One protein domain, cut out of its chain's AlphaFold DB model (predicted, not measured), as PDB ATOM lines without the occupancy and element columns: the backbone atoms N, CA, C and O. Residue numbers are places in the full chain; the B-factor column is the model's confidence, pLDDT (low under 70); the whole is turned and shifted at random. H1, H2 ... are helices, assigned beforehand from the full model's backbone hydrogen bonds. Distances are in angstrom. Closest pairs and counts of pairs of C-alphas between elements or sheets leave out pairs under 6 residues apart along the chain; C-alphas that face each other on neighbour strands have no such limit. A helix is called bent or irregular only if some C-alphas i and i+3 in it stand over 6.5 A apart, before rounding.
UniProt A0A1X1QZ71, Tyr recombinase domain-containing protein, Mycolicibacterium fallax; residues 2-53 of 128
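Overview. This is residues 2 to 53 of the 128 residues of the protein "Tyr recombinase domain-containing protein" of Mycolicibacterium fallax (UniProt A0A1X1QZ71). One long, kinked helix, H2, makes the long axis of an elongated model, with the short helix H1 set beside it across a gap and the small helix H3 folded back on its last part. The stretch between H1 and H2 swings out as a wide loop, of which residues 16 to 22 stick out. The printed part has 52 residues with three named helices, in the order H1, H2, H3, and no named strand; the class is all helix. It is only just loose, close to compact, with a radius of gyration of the C-alphas of 12.1 A and spans of 36 by 23 by 14 A.

Arrangement. H2, residues 23 to 43, has a kink of 33 degrees near residue 30 and is only just irregular, with C-alphas 29 and 32 at 6.9 A. H3, residues 47 to 50, follows it after a tight link of 3 residues. H2 touches H3 with residues 36 to 40 alone; their closest C-alphas, of Val 36 and Ala 50, are 5.6 A apart. H1, residues 6 to 12, touches no helix, but H1 and H2 are near each other, with 8 pairs of C-alphas within 10 A and the closest at 8.4 A. H1 and H3 are apart. In H1 every O i to N i+4 pair is within hydrogen-bond range, in H2 15 of 17 are, and H3 is too short for such a pair.

Along the chain. H2 measures 27.4 A from C-alpha 23 at (-31.680, 1.535, -35.878) to C-alpha 43 at (-24.719, 15.677, -13.405). H1 measures 10.1 A and begins with C-alpha 6 at (-15.246, 5.521, -23.927). H3 measures 5.4 A and ends with C-alpha 50 at (-28.563, 8.646, -15.163).

Size, cuts and confidence. The two C-alphas farthest apart, those of Thr 18 and Gly 44, are 36.2 A apart. The printed part has no cut, and the link from H1 to H2, 10 residues, is short. Mean pLDDT of the printed part is 83.5; residue 2 and residues 47 to 48 are under 70.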
ATOM      1  N   ALA A   2     -22.679   0.922 -20.912       62.75
ATOM      2  CA  ALA A   2     -22.734   2.221 -20.213       62.75
ATOM      3  C   ALA A   2     -21.716   2.384 -19.063       62.75
ATOM      4  O   ALA A   2     -21.283   3.498 -18.793       62.75
ATOM      5  N   ASN A   3     -21.315   1.279 -18.425       73.00
ATOM      6  CA  ASN A   3     -20.327   1.266 -17.334       73.00
ATOM      7  C   ASN A   3     -18.873   1.177 -17.818       73.00
ATOM      8  O   ASN A   3     -17.968   1.232 -17.001       73.00
ATOM      9  N   LEU A   4     -18.660   1.010 -19.126       76.69
ATOM     10  CA  LEU A   4     -17.328   1.013 -19.724       76.69
ATOM     11  C   LEU A   4     -16.899   2.455 -19.992       76.69
ATOM     12  O   LEU A   4     -17.739   3.300 -20.333       76.69
ATOM     13  N   THR A   5     -15.598   2.711 -19.908       79.56
ATOM     14  CA  THR A   5     -15.007   3.951 -20.417       79.56
ATOM     15  C   THR A   5     -15.242   4.078 -21.929       79.56
ATOM     16  O   THR A   5     -15.592   3.113 -22.614       79.56
ATOM     17  N   VAL A   6     -15.082   5.287 -22.478       76.19
ATOM     18  CA  VAL A   6     -15.246   5.521 -23.927       76.19
ATOM     19  C   VAL A   6     -14.268   4.664 -24.735       76.19
ATOM     20  O   VAL A   6     -14.666   4.096 -25.749       76.19
ATOM     21  N   GLN A   7     -13.031   4.528 -24.254       81.25
ATOM     22  CA  GLN A   7     -11.990   3.734 -24.901       81.25
ATOM     23  C   GLN A   7     -12.337   2.238 -24.912       81.25
ATOM     24  O   GLN A   7     -12.417   1.644 -25.982       81.25
ATOM     25  N   GLU A   8     -12.668   1.654 -23.757       82.88
ATOM     26  CA  GLU A   8     -13.061   0.237 -23.658       82.88
ATOM     27  C   GLU A   8     -14.343  -0.076 -24.447       82.88
ATOM     28  O   GLU A   8     -14.518  -1.171 -24.983       82.88
ATOM     29  N   ALA A   9     -15.282   0.875 -24.508       79.62
ATOM     30  CA  ALA A   9     -16.469   0.736 -25.341       79.62
ATOM     31  C   ALA A   9     -16.109   0.756 -26.833       79.62
ATOM     32  O   ALA A   9     -16.698  -0.010 -27.592       79.62
ATOM     33  N   GLY A  10     -15.157   1.603 -27.239       78.25
ATOM     34  CA  GLY A  10     -14.651   1.696 -28.609       78.25
ATOM     35  C   GLY A  10     -13.939   0.426 -29.065       78.25
ATOM     36  O   GLY A  10     -14.229  -0.073 -30.145       78.25
ATOM     37  N   GLU A  11     -13.100  -0.165 -28.213       83.50
ATOM     38  CA  GLU A  11     -12.410  -1.434 -28.498       83.50
ATOM     39  C   GLU A  11     -13.384  -2.604 -28.720       83.50
ATOM     40  O   GLU A  11     -13.103  -3.526 -29.481       83.50
ATOM     41  N   ARG A  12     -14.563  -2.560 -28.086       79.31
ATOM     42  CA  ARG A  12     -15.622  -3.572 -28.246       79.31
ATOM     43  C   ARG A  12     -16.606  -3.271 -29.378       79.31
ATOM     44  O   ARG A  12     -17.386  -4.148 -29.744       79.31
ATOM     45  N   LEU A  13     -16.632  -2.040 -29.887       79.38
ATOM     46  CA  LEU A  13     -17.547  -1.586 -30.935       79.38
ATOM     47  C   LEU A  13     -16.798  -1.476 -32.264       79.38
ATOM     48  O   LEU A  13     -16.350  -0.403 -32.654       79.38
ATOM     49  N   THR A  14     -16.729  -2.575 -33.012       79.88
ATOM     50  CA  THR A  14     -16.303  -2.534 -34.415       79.88
ATOM     51  C   THR A  14     -17.446  -2.003 -35.281       79.88
ATOM     52  O   THR A  14     -18.360  -2.746 -35.652       79.88
ATOM     53  N   LEU A  15     -17.421  -0.698 -35.559       82.12
ATOM     54  CA  LEU A  15     -18.371  -0.038 -36.453       82.12
ATOM     55  C   LEU A  15     -17.831  -0.051 -37.892       82.12
ATOM     56  O   LEU A  15     -16.962   0.736 -38.253       82.12
ATOM     57  N   ASP A  16     -18.350  -0.965 -38.701       86.38
ATOM     58  CA  ASP A  16     -18.248  -0.966 -40.154       86.38
ATOM     59  C   ASP A  16     -19.229   0.044 -40.772       86.38
ATOM     60  O   ASP A  16     -20.406  -0.231 -41.001       86.38
ATOM     61  N   TRP A  17     -18.713   1.231 -41.073       84.75
ATOM     62  CA  TRP A  17     -19.475   2.324 -41.675       84.75
ATOM     63  C   TRP A  17     -19.872   2.093 -43.137       84.75
ATOM     64  O   TRP A  17     -20.607   2.907 -43.695       84.75
ATOM     65  N   THR A  18     -19.407   1.012 -43.768       93.38
ATOM     66  CA  THR A  18     -19.758   0.688 -45.159       93.38
ATOM     67  C   THR A  18     -21.105  -0.022 -45.277       93.38
ATOM     68  O   THR A  18     -21.664  -0.099 -46.372       93.38
ATOM     69  N   GLN A  19     -21.656  -0.507 -44.160       88.56
ATOM     70  CA  GLN A  19     -22.902  -1.263 -44.125       88.56
ATOM     71  C   GLN A  19     -24.014  -0.504 -43.389       88.56
ATOM     72  O   GLN A  19     -23.767   0.211 -42.413       88.56
ATOM     73  N   PRO A  20     -25.279  -0.674 -43.809       88.25
ATOM     74  CA  PRO A  20     -26.402  -0.071 -43.111       88.25
ATOM     75  C   PRO A  20     -26.637  -0.747 -41.753       88.25
ATOM     76  O   PRO A  20     -26.838  -1.958 -41.650       88.25
ATOM     77  N   TYR A  21     -26.703   0.061 -40.697       87.06
ATOM     78  CA  TYR A  21     -27.035  -0.406 -39.354       87.06
ATOM     79  C   TYR A  21     -28.538  -0.419 -39.094       87.06
ATOM     80  O   TYR A  21     -29.264   0.530 -39.393       87.06
ATOM     81  N   ARG A  22     -29.013  -1.465 -38.408       88.44
ATOM     82  CA  ARG A  22     -30.377  -1.471 -37.866       88.44
ATOM     83  C   ARG A  22     -30.493  -0.468 -36.722       88.44
ATOM     84  O   ARG A  22     -29.821  -0.607 -35.698       88.44
ATOM     85  N   HIS A  23     -31.424   0.476 -36.860       86.88
ATOM     86  CA  HIS A  23     -31.680   1.535 -35.878       86.88
ATOM     87  C   HIS A  23     -31.836   1.007 -34.442       86.88
ATOM     88  O   HIS A  23     -31.187   1.510 -33.530       86.88
ATOM     89  N   ALA A  24     -32.649  -0.034 -34.226       87.19
ATOM     90  CA  ALA A  24     -32.899  -0.573 -32.884       87.19
ATOM     91  C   ALA A  24     -31.631  -1.140 -32.221       87.19
ATOM     92  O   ALA A  24     -31.408  -0.934 -31.025       87.19
ATOM     93  N   THR A  25     -30.786  -1.822 -32.999       87.69
ATOM     94  CA  THR A  25     -29.513  -2.374 -32.524       87.69
ATOM     95  C   THR A  25     -28.548  -1.250 -32.181       87.69
ATOM     96  O   THR A  25     -28.012  -1.217 -31.076       87.69
ATOM     97  N   PHE A  26     -28.394  -0.278 -33.083       88.12
ATOM     98  CA  PHE A  26     -27.516   0.871 -32.883       88.12
ATOM     99  C   PHE A  26     -27.948   1.734 -31.687       88.12
ATOM    100  O   PHE A  26     -27.126   2.130 -30.861       88.12
ATOM    101  N   TYR A  27     -29.255   1.953 -31.524       88.38
ATOM    102  CA  TYR A  27     -29.814   2.668 -30.380       88.38
ATOM    103  C   TYR A  27     -29.464   1.988 -29.050       88.38
ATOM    104  O   TYR A  27     -28.961   2.639 -28.133       88.38
ATOM    105  N   LYS A  28     -29.696   0.674 -28.936       86.69
ATOM    106  CA  LYS A  28     -29.432  -0.070 -27.694       86.69
ATOM    107  C   LYS A  28     -27.936  -0.224 -27.407       86.69
ATOM    108  O   LYS A  28     -27.533  -0.114 -26.252       86.69
ATOM    109  N   ALA A  29     -27.130  -0.486 -28.436       86.88
ATOM    110  CA  ALA A  29     -25.715  -0.813 -28.284       86.88
ATOM    111  C   ALA A  29     -24.809   0.420 -28.158       86.88
ATOM    112  O   ALA A  29     -23.826   0.372 -27.421       86.88
ATOM    113  N   VAL A  30     -25.141   1.518 -28.847       87.50
ATOM    114  CA  VAL A  30     -24.272   2.701 -28.965       87.50
ATOM    115  C   VAL A  30     -24.919   3.930 -28.335       87.50
ATOM    116  O   VAL A  30     -24.365   4.491 -27.389       87.50
ATOM    117  N   PHE A  31     -26.109   4.321 -28.802       88.75
ATOM    118  CA  PHE A  31     -26.728   5.594 -28.409       88.75
ATOM    119  C   PHE A  31     -27.049   5.682 -26.928       88.75
ATOM    120  O   PHE A  31     -26.587   6.580 -26.235       88.75
ATOM    121  N   ARG A  32     -27.855   4.737 -26.435       88.94
ATOM    122  CA  ARG A  32     -28.350   4.750 -25.062       88.94
ATOM    123  C   ARG A  32     -27.183   4.731 -24.066       88.94
ATOM    124  O   ARG A  32     -27.184   5.568 -23.168       88.94
ATOM    125  N   PRO A  33     -26.152   3.879 -24.234       89.19
ATOM    126  CA  PRO A  33     -24.942   3.958 -23.421       89.19
ATOM    127  C   PRO A  33     -24.209   5.299 -23.507       89.19
ATOM    128  O   PRO A  33     -23.737   5.783 -22.483       89.19
ATOM    129  N   ALA A  34     -24.110   5.907 -24.694       88.62
ATOM    130  CA  ALA A  34     -23.460   7.206 -24.863       88.62
ATOM    131  C   ALA A  34     -24.207   8.324 -24.125       88.62
ATOM    132  O   ALA A  34     -23.577   9.104 -23.416       88.62
ATOM    133  N   VAL A  35     -25.539   8.348 -24.216       89.69
ATOM    134  CA  VAL A  35     -26.377   9.308 -23.488       89.69
ATOM    135  C   VAL A  35     -26.219   9.141 -21.980       89.69
ATOM    136  O   VAL A  35     -25.994  10.122 -21.282       89.69
ATOM    137  N   VAL A  36     -26.272   7.906 -21.471       89.25
ATOM    138  CA  VAL A  36     -26.086   7.641 -20.035       89.25
ATOM    139  C   VAL A  36     -24.722   8.152 -19.562       89.25
ATOM    140  O   VAL A  36     -24.639   8.800 -18.523       89.25
ATOM    141  N   ARG A  37     -23.649   7.926 -20.332       87.44
ATOM    142  CA  ARG A  37     -22.318   8.469 -20.008       87.44
ATOM    143  C   ARG A  37     -22.294   9.997 -20.005       87.44
ATOM    144  O   ARG A  37     -21.707  10.575 -19.098       87.44
ATOM    145  N   ALA A  38     -22.940  10.643 -20.974       88.19
ATOM    146  CA  ALA A  38     -23.031  12.099 -21.029       88.19
ATOM    147  C   ALA A  38     -23.789  12.674 -19.819       88.19
ATOM    148  O   ALA A  38     -23.314  13.618 -19.195       88.19
ATOM    149  N   ILE A  39     -24.912  12.059 -19.425       88.69
ATOM    150  CA  ILE A  39     -25.678  12.461 -18.235       88.69
ATOM    151  C   ILE A  39     -24.830  12.295 -16.970       88.69
ATOM    152  O   ILE A  39     -24.763  13.219 -16.159       88.69
ATOM    153  N   ARG A  40     -24.133  11.159 -16.819       88.31
ATOM    154  CA  ARG A  40     -23.209  10.915 -15.696       88.31
ATOM    155  C   ARG A  40     -22.135  11.995 -15.612       88.31
ATOM    156  O   ARG A  40     -21.892  12.519 -14.532       88.31
ATOM    157  N   ALA A  41     -21.527  12.344 -16.745       86.81
ATOM    158  CA  ALA A  41     -20.486  13.364 -16.807       86.81
ATOM    159  C   ALA A  41     -21.013  14.769 -16.469       86.81
ATOM    160  O   ALA A  41     -20.322  15.527 -15.797       86.81
ATOM    161  N   ALA A  42     -22.231  15.108 -16.900       87.69
ATOM    162  CA  ALA A  42     -22.816  16.429 -16.678       87.69
ATOM    163  C   ALA A  42     -23.385  16.626 -15.263       87.69
ATOM    164  O   ALA A  42     -23.358  17.735 -14.740       87.69
ATOM    165  N   THR A  43     -23.930  15.571 -14.652       86.69
ATOM    166  CA  THR A  43     -24.719  15.677 -13.405       86.69
ATOM    167  C   THR A  43     -24.093  14.970 -12.204       86.69
ATOM    168  O   THR A  43     -24.531  15.183 -11.078       86.69
ATOM    169  N   GLY A  44     -23.112  14.087 -12.415       84.88
ATOM    170  CA  GLY A  44     -22.553  13.225 -11.367       84.88
ATOM    171  C   GLY A  44     -23.498  12.115 -10.876       84.88
ATOM    172  O   GLY A  44     -23.131  11.352  -9.980       84.88
ATOM    173  N   LEU A  45     -24.702  11.994 -11.453       82.38
ATOM    174  CA  LEU A  45     -25.684  10.965 -11.105       82.38
ATOM    175  C   LEU A  45     -25.177   9.563 -11.477       82.38
ATOM    176  O   LEU A  45     -24.497   9.383 -12.488       82.38
ATOM    177  N   LYS A  46     -25.539   8.549 -10.681       77.44
ATOM    178  CA  LYS A  46     -25.165   7.141 -10.911       77.44
ATOM    179  C   LYS A  46     -26.328   6.318 -11.477       77.44
ATOM    180  O   LYS A  46     -27.489   6.592 -11.197       77.44
ATOM    181  N   ASP A  47     -25.968   5.299 -12.261       68.19
ATOM    182  CA  ASP A  47     -26.803   4.173 -12.716       68.19
ATOM    183  C   ASP A  47     -28.253   4.492 -13.103       68.19
ATOM    184  O   ASP A  47     -28.475   4.984 -14.210       68.19
ATOM    185  N   GLU A  48     -29.216   4.191 -12.233       67.06
ATOM    186  CA  GLU A  48     -30.660   4.344 -12.472       67.06
ATOM    187  C   GLU A  48     -31.061   5.819 -12.659       67.06
ATOM    188  O   GLU A  48     -31.897   6.145 -13.500       67.06
ATOM    189  N   ALA A  49     -30.412   6.733 -11.929       72.69
ATOM    190  CA  ALA A  49     -30.692   8.168 -11.989       72.69
ATOM    191  C   ALA A  49     -30.097   8.842 -13.237       72.69
ATOM    192  O   ALA A  49     -30.517   9.932 -13.612       72.69
ATOM    193  N   ALA A  50     -29.139   8.186 -13.901       78.75
ATOM    194  CA  ALA A  50     -28.563   8.646 -15.163       78.75
ATOM    195  C   ALA A  50     -29.280   8.064 -16.395       78.75
ATOM    196  O   ALA A  50     -28.739   8.097 -17.507       78.75
ATOM    197  N   ALA A  51     -30.468   7.480 -16.213       83.06
ATOM    198  CA  ALA A  51     -31.258   6.961 -17.316       83.06
ATOM    199  C   ALA A  51     -31.626   8.087 -18.304       83.06
ATOM    200  O   ALA A  51     -31.924   9.208 -17.886       83.06
ATOM    201  N   PRO A  52     -31.638   7.811 -19.623       84.19
ATOM    202  CA  PRO A  52     -32.109   8.788 -20.592       84.19
ATOM    203  C   PRO A  52     -33.572   9.142 -20.312       84.19
ATOM    204  O   PRO A  52     -34.347   8.235 -19.984       84.19
ATOM    205  N   PRO A  53     -33.974  10.407 -20.509       83.81
ATOM    206  CA  PRO A  53     -35.364  10.794 -20.362       83.81
ATOM    207  C   PRO A  53     -36.268   9.961 -21.288       83.81
ATOM    208  O   PRO A  53     -35.850   9.568 -22.389       83.81
TER     209      PRO A  53